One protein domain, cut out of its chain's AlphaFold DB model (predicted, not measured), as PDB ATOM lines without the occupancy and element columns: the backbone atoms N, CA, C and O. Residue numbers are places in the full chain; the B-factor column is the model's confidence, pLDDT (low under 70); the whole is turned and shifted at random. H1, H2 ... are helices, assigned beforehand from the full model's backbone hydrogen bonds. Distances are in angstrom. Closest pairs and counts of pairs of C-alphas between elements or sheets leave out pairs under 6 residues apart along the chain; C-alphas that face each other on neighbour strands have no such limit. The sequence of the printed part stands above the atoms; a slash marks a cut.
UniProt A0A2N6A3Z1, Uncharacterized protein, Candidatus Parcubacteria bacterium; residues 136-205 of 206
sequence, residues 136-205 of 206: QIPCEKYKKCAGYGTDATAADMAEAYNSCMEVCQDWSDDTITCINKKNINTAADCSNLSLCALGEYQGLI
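AT A GLANCE: This is residues 136 to 205 of the 206 residues of an uncharacterized protein of Candidatus Parcubacteria bacterium (UniProt A0A2N6A3Z1). A small globule of helices is built round H1: the long helix H2 folds back against H1 as a hairpin, H4 packs on another side of H1, and the short H3 sits at one end, where it touches both H1 and H4. H5 is a short last helix at the same end as H3 and touches no helix. The printed part has 70 residues, with five named helices in the order H1, H2, H3, H4, H5 and no named strand, and its class is all helix. It is compact, with a radius of gyration of the C-alphas of 11.5 A, and the C-alphas span 31 by 22 by 21 A.

HOW THE PARTS SIT: H1, residues 136 to 146, is the hub and touches three helices. It touches H2, residues 154 to 168, with the C-alphas of Lys 143 and Met 157 the closest at 4.7 A. The two form a helical hairpin, running opposite ways at a steep tilt of 41 degrees. H3, residues 173 to 180, touches H1 at a steep tilt of 52 degrees, running the same way; the closest C-alphas, of Pro 138 and Ile 179, are 5.9 A apart. H2 and H3 are only just apart, their closest C-alphas 8.1 A from each other. H4, residues 187 to 196, touches H1 at a steep tilt of 45 degrees, opposite ways, with the C-alphas of Cys 145 and Cys 190 the closest at 5.6 A. H3 and H4 form a second helical hairpin at a shallow tilt of 10 degrees, opposite ways; their closest C-alphas, of Thr 175 and Cys 196, are 5.5 A apart. H2 and H4 are apart. H5, residues 198 to 203, meets H4 only through their link. H5 is close to H3 but not clearly touching, with the C-alphas of Thr 175 and Glu 200 the closest at 7.9 A. Helix packing is mostly crossed, with one of four touching pairs at a shallow tilt. In H1, H2, H3 and H5 every O i to N i+4 pair is within hydrogen-bond range; in H4 2 of 6 are, beside 6 of 7 O i to N i+3 pairs.

IN THESE COORDINATES: H1 begins at C-alpha 136, (226.099, 279.526, 203.666), and is 15.3 A long. H2, the longest helix by residues, measures 20.8 A and begins at C-alpha 154, (208.680, 280.400, 203.201). H3 is 10.4 A long, H4 16.0 A and H5 9.0 A, ending at C-alpha 203, (229.184, 287.615, 223.233).

THE WHOLE: The two C-alphas farthest apart, of Asp 151 and Asp 173, are 32.9 A from each other. The printed part has no cut and no long link; H2 to H3 and H4 to H5 are tight links. Mean pLDDT of the printed part is 78.7, and residues 154 to 156, 158 and 202 to 205 are under 70.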
ATOM      1  N   GLN A 136     227.204 280.118 204.422       77.69
ATOM      2  CA  GLN A 136     226.099 279.526 203.666       77.69
ATOM      3  C   GLN A 136     225.613 278.199 204.273       77.69
ATOM      4  O   GLN A 136     224.423 278.035 204.531       77.69
ATOM      5  N   ILE A 137     226.522 277.254 204.551       75.00
ATOM      6  CA  ILE A 137     226.149 275.929 205.080       75.00
ATOM      7  C   ILE A 137     225.524 276.029 206.484       75.00
ATOM      8  O   ILE A 137     224.481 275.405 206.703       75.00
ATOM      9  N   PRO A 138     226.092 276.781 207.446       80.50
ATOM     10  CA  PRO A 138     225.433 277.046 208.717       80.50
ATOM     11  C   PRO A 138     224.039 277.648 208.554       80.50
ATOM     12  O   PRO A 138     223.087 277.113 209.126       80.50
ATOM     13  N   CYS A 139     223.893 278.695 207.740       84.81
ATOM     14  CA  CYS A 139     222.631 279.419 207.611       84.81
ATOM     15  C   CYS A 139     221.544 278.625 206.884       84.81
ATOM     16  O   CYS A 139     220.383 278.686 207.287       84.81
ATOM     17  N   GLU A 140     221.901 277.745 205.945       78.62
ATOM     18  CA  GLU A 140     220.968 276.751 205.392       78.62
ATOM     19  C   GLU A 140     220.410 275.807 206.463       78.62
ATOM     20  O   GLU A 140     219.240 275.417 206.443       78.62
ATOM     21  N   LYS A 141     221.229 275.435 207.450       81.69
ATOM     22  CA  LYS A 141     220.747 274.582 208.537       81.69
ATOM     23  C   LYS A 141     219.810 275.341 209.484       81.69
ATOM     24  O   LYS A 141     218.857 274.736 209.972       81.69
ATOM     25  N   TYR A 142     220.025 276.641 209.708       84.62
ATOM     26  CA  TYR A 142     219.082 277.495 210.448       84.62
ATOM     27  C   TYR A 142     217.761 277.684 209.694       84.62
ATOM     28  O   TYR A 142     216.703 277.502 210.297       84.62
ATOM     29  N   LYS A 143     217.809 277.923 208.377       82.19
ATOM     30  CA  LYS A 143     216.636 277.936 207.485       82.19
ATOM     31  C   LYS A 143     215.814 276.656 207.620       82.19
ATOM     32  O   LYS A 143     214.611 276.699 207.867       82.19
ATOM     33  N   LYS A 144     216.477 275.497 207.542       79.19
ATOM     34  CA  LYS A 144     215.824 274.192 207.718       79.19
ATOM     35  C   LYS A 144     215.190 274.038 209.101       79.19
ATOM     36  O   LYS A 144     214.129 273.436 209.224       79.19
ATOM     37  N   CYS A 145     215.823 274.589 210.132       82.56
ATOM     38  CA  CYS A 145     215.280 274.576 211.483       82.56
ATOM     39  C   CYS A 145     214.043 275.456 211.656       82.56
ATOM     40  O   CYS A 145     213.111 275.032 212.338       82.56
ATOM     41  N   ALA A 146     213.997 276.618 211.003       81.25
ATOM     42  CA  ALA A 146     212.799 277.452 210.960       81.25
ATOM     43  C   ALA A 146     211.618 276.707 210.313       81.25
ATOM     44  O   ALA A 146     210.505 276.767 210.826       81.25
ATOM     45  N   GLY A 147     211.879 275.897 209.280       78.75
ATOM     46  CA  GLY A 147     210.865 275.079 208.603       78.75
ATOM     47  C   GLY A 147     210.201 273.987 209.457       78.75
ATOM     48  O   GLY A 147     209.186 273.433 209.045       78.75
ATOM     49  N   TYR A 148     210.730 273.663 210.644       82.38
ATOM     50  CA  TYR A 148     210.073 272.737 211.580       82.38
ATOM     51  C   TYR A 148     209.094 273.419 212.545       82.38
ATOM     52  O   TYR A 148     208.448 272.724 213.335       82.38
ATOM     53  N   GLY A 149     208.993 274.750 212.522       80.62
ATOM     54  CA  GLY A 149     207.998 275.478 213.299       80.62
ATOM     55  C   GLY A 149     206.578 275.099 212.877       80.62
ATOM     56  O   GLY A 149     206.289 274.939 211.692       80.62
ATOM     57  N   THR A 150     205.676 274.954 213.846       80.56
ATOM     58  CA  THR A 150     204.245 274.851 213.545       80.56
ATOM     59  C   THR A 150     203.828 276.145 212.845       80.56
ATOM     60  O   THR A 150     204.034 277.215 213.410       80.56
ATOM     61  N   ASP A 151     203.295 276.034 211.627       84.75
ATOM     62  CA  ASP A 151     202.920 277.154 210.746       84.75
ATOM     63  C   ASP A 151     204.088 277.921 210.096       84.75
ATOM     64  O   ASP A 151     203.891 279.032 209.606       84.75
ATOM     65  N   ALA A 152     205.286 277.327 210.031       71.50
ATOM     66  CA  ALA A 152     206.420 277.927 209.332       71.50
ATOM     67  C   ALA A 152     206.109 278.185 207.847       71.50
ATOM     68  O   ALA A 152     205.710 277.285 207.100       71.50
ATOM     69  N   THR A 153     206.339 279.417 207.413       71.06
ATOM     70  CA  THR A 153     206.178 279.862 206.030       71.06
ATOM     71  C   THR A 153     207.524 279.953 205.313       71.06
ATOM     72  O   THR A 153     208.597 279.919 205.919       71.06
ATOM     73  N   ALA A 154     207.482 280.109 203.986       60.72
ATOM     74  CA  ALA A 154     208.680 280.400 203.201       60.72
ATOM     75  C   ALA A 154     209.371 281.702 203.642       60.72
ATOM     76  O   ALA A 154     210.599 281.768 203.634       60.72
ATOM     77  N   ALA A 155     208.593 282.697 204.081       63.62
ATOM     78  CA  ALA A 155     209.121 283.950 204.608       63.62
ATOM     79  C   ALA A 155     209.897 283.731 205.917       63.62
ATOM     80  O   ALA A 155     211.015 284.219 206.031       63.62
ATOM     81  N   ASP A 156     209.376 282.916 206.841       61.84
ATOM     82  CA  ASP A 156     210.061 282.610 208.111       61.84
ATOM     83  C   ASP A 156     211.393 281.876 207.879       61.84
ATOM     84  O   ASP A 156     212.397 282.121 208.550       61.84
ATOM     85  N   MET A 157     211.422 280.973 206.894       72.81
ATOM     86  CA  MET A 157     212.640 280.271 206.487       72.81
ATOM     87  C   MET A 157     213.674 281.227 205.872       72.81
ATOM     88  O   MET A 157     214.861 281.129 206.189       72.81
ATOM     89  N   ALA A 158     213.237 282.153 205.014       64.19
ATOM     90  CA  ALA A 158     214.106 283.159 204.406       64.19
ATOM     91  C   ALA A 158     214.649 284.155 205.443       64.19
ATOM     92  O   ALA A 158     215.844 284.439 205.454       64.19
ATOM     93  N   GLU A 159     213.808 284.622 206.367       72.62
ATOM     94  CA  GLU A 159     214.212 285.520 207.453       72.62
ATOM     95  C   GLU A 159     215.252 284.861 208.369       72.62
ATOM     96  O   GLU A 159     216.258 285.486 208.707       72.62
ATOM     97  N   ALA A 160     215.074 283.580 208.709       78.50
ATOM     98  CA  ALA A 160     216.050 282.826 209.494       78.50
ATOM     99  C   ALA A 160     217.401 282.668 208.778       78.50
ATOM    100  O   ALA A 160     218.449 282.721 209.426       78.50
ATOM    101  N   TYR A 161     217.391 282.480 207.455       81.44
ATOM    102  CA  TYR A 161     218.611 282.428 206.648       81.44
ATOM    103  C   TYR A 161     219.327 283.782 206.628       81.44
ATOM    104  O   TYR A 161     220.504 283.855 206.978       81.44
ATOM    105  N   ASN A 162     218.606 284.851 206.276       79.19
ATOM    106  CA  ASN A 162     219.162 286.196 206.134       79.19
ATOM    107  C   ASN A 162     219.707 286.715 207.470       79.19
ATOM    108  O   ASN A 162     220.859 287.131 207.543       79.19
ATOM    109  N   SER A 163     218.936 286.563 208.552       84.69
ATOM    110  CA  SER A 163     219.377 286.952 209.898       84.69
ATOM    111  C   SER A 163     220.617 286.171 210.342       84.69
ATOM    112  O   SER A 163     221.484 286.711 211.022       84.69
ATOM    113  N   CYS A 164     220.728 284.892 209.961       86.56
ATOM    114  CA  CYS A 164     221.941 284.118 210.207       86.56
ATOM    115  C   CYS A 164     223.129 284.654 209.399       86.56
ATOM    116  O   CYS A 164     224.222 284.762 209.947       86.56
ATOM    117  N   MET A 165     222.933 284.991 208.122       81.56
ATOM    118  CA  MET A 165     224.000 285.489 207.246       81.56
ATOM    119  C   MET A 165     224.585 286.817 207.732       81.56
ATOM    120  O   MET A 165     225.796 287.003 207.609       81.56
ATOM    121  N   GLU A 166     223.757 287.678 208.329       85.44
ATOM    122  CA  GLU A 166     224.191 288.928 208.963       85.44
ATOM    123  C   GLU A 166     225.122 288.665 210.154       85.44
ATOM    124  O   GLU A 166     226.200 289.245 210.243       85.44
ATOM    125  N   VAL A 167     224.752 287.754 211.060       86.00
ATOM    126  CA  VAL A 167     225.516 287.530 212.303       86.00
ATOM    127  C   VAL A 167     226.646 286.511 212.163       86.00
ATOM    128  O   VAL A 167     227.562 286.483 212.983       86.00
ATOM    129  N   CYS A 168     226.590 285.639 211.155       84.06
ATOM    130  CA  CYS A 168     227.560 284.562 210.980       84.06
ATOM    131  C   CYS A 168     228.955 285.079 210.611       84.06
ATOM    132  O   CYS A 168     229.951 284.416 210.910       84.06
ATOM    133  N   GLN A 169     229.041 286.274 210.022       85.19
ATOM    134  CA  GLN A 169     230.318 286.907 209.681       85.19
ATOM    135  C   GLN A 169     231.245 287.012 210.900       85.19
ATOM    136  O   GLN A 169     232.452 286.760 210.801       85.19
ATOM    137  N   ASP A 170     230.644 287.257 212.065       85.88
ATOM    138  CA  ASP A 170     231.330 287.442 213.339       85.88
ATOM    139  C   ASP A 170     231.560 286.138 214.122       85.88
ATOM    140  O   ASP A 170     232.266 286.145 215.131       85.88
ATOM    141  N   TRP A 171     230.999 285.003 213.688       87.19
ATOM    142  CA  TRP A 171     231.138 283.734 214.413       87.19
ATOM    143  C   TRP A 171     232.558 283.182 214.345       87.19
ATOM    144  O   TRP A 171     233.250 283.288 213.338       87.19
ATOM    145  N   SER A 172     233.012 282.491 215.384       85.31
ATOM    146  CA  SER A 172     234.298 281.796 215.339       85.31
ATOM    147  C   SER A 172     234.321 280.661 214.299       85.31
ATOM    148  O   SER A 172     233.303 280.029 214.000       85.31
ATOM    149  N   ASP A 173     235.514 280.346 213.774       78.88
ATOM    150  CA  ASP A 173     235.714 279.167 212.907       78.88
ATOM    151  C   ASP A 173     235.290 277.865 213.605       78.88
ATOM    152  O   ASP A 173     234.781 276.939 212.968       78.88
ATOM    153  N   ASP A 174     235.475 277.801 214.927       82.44
ATOM    154  CA  ASP A 174     235.071 276.666 215.753       82.44
ATOM    155  C   ASP A 174     233.547 276.499 215.765       82.44
ATOM    156  O   ASP A 174     233.050 275.374 215.630       82.44
ATOM    157  N   THR A 175     232.794 277.598 215.854       87.75
ATOM    158  CA  THR A 175     231.331 277.575 215.748       87.75
ATOM    159  C   THR A 175     230.882 277.143 214.357       87.75
ATOM    160  O   THR A 175     230.100 276.191 214.256       87.75
ATOM    161  N   ILE A 176     231.424 277.740 213.288       80.94
ATOM    162  CA  ILE A 176     231.112 277.351 211.899       80.94
ATOM    163  C   ILE A 176     231.403 275.854 211.687       80.94
ATOM    164  O   ILE A 176     230.560 275.099 211.195       80.94
ATOM    165  N   THR A 177     232.558 275.377 212.153       77.69
ATOM    166  CA  THR A 177     232.960 273.966 212.065       77.69
ATOM    167  C   THR A 177     232.038 273.044 212.863       77.69
ATOM    168  O   THR A 177     231.693 271.952 212.399       77.69
ATOM    169  N   CYS A 178     231.641 273.443 214.074       83.25
ATOM    170  CA  CYS A 178     230.727 272.671 214.913       83.25
ATOM    171  C   CYS A 178     229.378 272.492 214.217       83.25
ATOM    172  O   CYS A 178     228.880 271.365 214.144       83.25
ATOM    173  N   ILE A 179     228.831 273.580 213.671       82.94
ATOM    174  CA  ILE A 179     227.550 273.603 212.967       82.94
ATOM    175  C   ILE A 179     227.601 272.739 211.703       82.94
ATOM    176  O   ILE A 179     226.713 271.910 211.490       82.94
ATOM    177  N   ASN A 180     228.657 272.864 210.897       77.00
ATOM    178  CA  ASN A 180     228.800 272.112 209.646       77.00
ATOM    179  C   ASN A 180     228.769 270.592 209.862       77.00
ATOM    180  O   ASN A 180     228.205 269.865 209.046       77.00
ATOM    181  N   LYS A 181     229.273 270.113 211.006       77.31
ATOM    182  CA  LYS A 181     229.240 268.692 211.398       77.31
ATOM    183  C   LYS A 181     227.861 268.191 211.844       77.31
ATOM    184  O   LYS A 181     227.702 266.986 212.043       77.31
ATOM    185  N   LYS A 182     226.873 269.067 212.064       77.50
ATOM    186  CA  LYS A 182     225.521 268.672 212.495       77.50
ATOM    187  C   LYS A 182     224.627 268.413 211.295       77.50
ATOM    188  O   LYS A 182     224.494 269.258 210.418       77.50
ATOM    189  N   ASN A 183     223.954 267.270 211.283       80.00
ATOM    190  CA  ASN A 183     222.897 266.990 210.317       80.00
ATOM    191  C   ASN A 183     221.549 267.367 210.915       80.00
ATOM    192  O   ASN A 183     221.310 267.094 212.088       80.00
ATOM    193  N   ILE A 184     220.684 267.961 210.098       74.12
ATOM    194  CA  ILE A 184     219.334 268.358 210.490       74.12
ATOM    195  C   ILE A 184     218.357 267.515 209.692       74.12
ATOM    196  O   ILE A 184     218.146 267.769 208.508       74.12
ATOM    197  N   ASN A 185     217.814 266.480 210.324       75.75
ATOM    198  CA  ASN A 185     216.845 265.566 209.717       75.75
ATOM    199  C   ASN A 185     215.483 265.648 210.410       75.75
ATOM    200  O   ASN A 185     214.462 265.296 209.821       75.75
ATOM    201  N   THR A 186     215.470 266.118 211.655       75.94
ATOM    202  CA  THR A 186     214.287 266.272 212.493       75.94
ATOM    203  C   THR A 186     214.331 267.599 213.246       75.94
ATOM    204  O   THR A 186     215.403 268.164 213.467       75.94
ATOM    205  N   ALA A 187     213.173 268.052 213.731       77.81
ATOM    206  CA  ALA A 187     213.075 269.231 214.594       77.81
ATOM    207  C   ALA A 187     213.974 269.135 215.844       77.81
ATOM    208  O   ALA A 187     214.523 270.133 216.305       77.81
ATOM    209  N   ALA A 188     214.173 267.925 216.382       84.56
ATOM    210  CA  ALA A 188     215.020 267.708 217.552       84.56
ATOM    211  C   ALA A 188     216.498 268.045 217.283       84.56
ATOM    212  O   ALA A 188     217.193 268.518 218.186       84.56
ATOM    213  N   ASP A 189     216.976 267.869 216.047       80.50
ATOM    214  CA  ASP A 189     218.374 268.117 215.684       80.50
ATOM    215  C   ASP A 189     218.745 269.608 215.755       80.50
ATOM    216  O   ASP A 189     219.901 269.949 216.008       80.50
ATOM    217  N   CYS A 190     217.762 270.504 215.623       86.19
ATOM    218  CA  CYS A 190     217.941 271.958 215.680       86.19
ATOM    219  C   CYS A 190     218.435 272.468 217.036       86.19
ATOM    220  O   CYS A 190     219.149 273.472 217.124       86.19
ATOM    221  N   SER A 191     218.134 271.731 218.105       86.19
ATOM    222  CA  SER A 191     218.692 272.020 219.426       86.19
ATOM    223  C   SER A 191     220.222 271.876 219.444       86.19
ATOM    224  O   SER A 191     220.913 272.683 220.064       86.19
ATOM    225  N   ASN A 192     220.774 270.919 218.690       82.75
ATOM    226  CA  ASN A 192     222.216 270.669 218.627       82.75
ATOM    227  C   ASN A 192     222.977 271.739 217.834       82.75
ATOM    228  O   ASN A 192     224.161 271.951 218.092       82.75
ATOM    229  N   LEU A 193     222.306 272.402 216.890       84.38
ATOM    230  CA  LEU A 193     222.800 273.587 216.182       84.38
ATOM    231  C   LEU A 193     222.997 274.752 217.145       84.38
ATOM    232  O   LEU A 193     224.085 275.314 217.238       84.38
ATOM    233  N   SER A 194     221.955 275.040 217.925       84.06
ATOM    234  CA  SER A 194     221.949 276.148 218.882       84.06
ATOM    235  C   SER A 194     223.040 275.999 219.949       84.06
ATOM    236  O   SER A 194     223.602 276.993 220.402       84.06
ATOM    237  N   LEU A 195     223.399 274.763 220.315       86.94
ATOM    238  CA  LEU A 195     224.512 274.490 221.231       86.94
ATOM    239  C   LEU A 195     225.886 274.861 220.648       86.94
ATOM    240  O   LEU A 195     226.762 275.259 221.411       86.94
ATOM    241  N   CYS A 196     226.086 274.753 219.331       87.94
ATOM    242  CA  CYS A 196     227.338 275.165 218.683       87.94
ATOM    243  C   CYS A 196     227.518 276.693 218.672       87.94
ATOM    244  O   CYS A 196     228.640 277.177 218.791       87.94
ATOM    245  N   ALA A 197     226.420 277.444 218.548       85.56
ATOM    246  CA  ALA A 197     226.429 278.909 218.516       85.56
ATOM    247  C   ALA A 197     226.270 279.561 219.903       85.56
ATOM    248  O   ALA A 197     226.282 280.782 220.023       85.56
ATOM    249  N   LEU A 198     226.145 278.764 220.974       84.50
ATOM    250  CA  LEU A 198     225.880 279.268 222.326       84.50
ATOM    251  C   LEU A 198     226.929 280.290 222.800       84.50
ATOM    252  O   LEU A 198     226.579 281.262 223.466       84.50
ATOM    253  N   GLY A 199     228.202 280.062 222.465       79.88
ATOM    254  CA  GLY A 199     229.299 280.969 222.811       79.88
ATOM    255  C   GLY A 199     229.196 282.321 222.105       79.88
ATOM    256  O   GLY A 199     229.455 283.349 222.727       79.88
ATOM    257  N   GLU A 200     228.726 282.322 220.858       82.38
ATOM    258  CA  GLU A 200     228.542 283.535 220.056       82.38
ATOM    259  C   GLU A 200     227.392 284.384 220.611       82.38
ATOM    260  O   GLU A 200     227.536 285.586 220.827       82.38
ATOM    261  N   TYR A 201     226.279 283.748 220.996       72.31
ATOM    262  CA  TYR A 201     225.139 284.449 221.599       72.31
ATOM    263  C   TYR A 201     225.463 285.090 222.954       72.31
ATOM    264  O   TYR A 201     224.877 286.108 223.315       72.31
ATOM    265  N   GLN A 202     226.398 284.521 223.719       64.62
ATOM    266  CA  GLN A 202     226.848 285.103 224.988       64.62
ATOM    267  C   GLN A 202     227.756 286.325 224.788       64.62
ATOM    268  O   GLN A 202     227.835 287.173 225.680       64.62
ATOM    269  N   GLY A 203     228.416 286.435 223.632       58.22
ATOM    270  CA  GLY A 203     229.184 287.615 223.233       58.22
ATOM    271  C   GLY A 203     228.310 288.844 222.964       58.22
ATOM    272  O   GLY A 203     228.758 289.959 223.211       58.22
ATOM    273  N   LEU A 204     227.051 288.637 222.564       54.06
ATOM    274  CA  LEU A 204     226.086 289.689 222.212       54.06
ATOM    275  C   LEU A 204     225.381 290.347 223.419       54.06
ATOM    276  O   LEU A 204     224.640 291.307 223.240       54.06
ATOM    277  N   ILE A 205     225.578 289.845 224.648       51.88
ATOM    278  CA  ILE A 205     224.912 290.339 225.880       51.88
ATOM    279  C   ILE A 205     225.862 291.216 226.732       51.88
ATOM    280  O   ILE A 205     225.639 291.417 227.925       51.88
TER     281      ILE A 205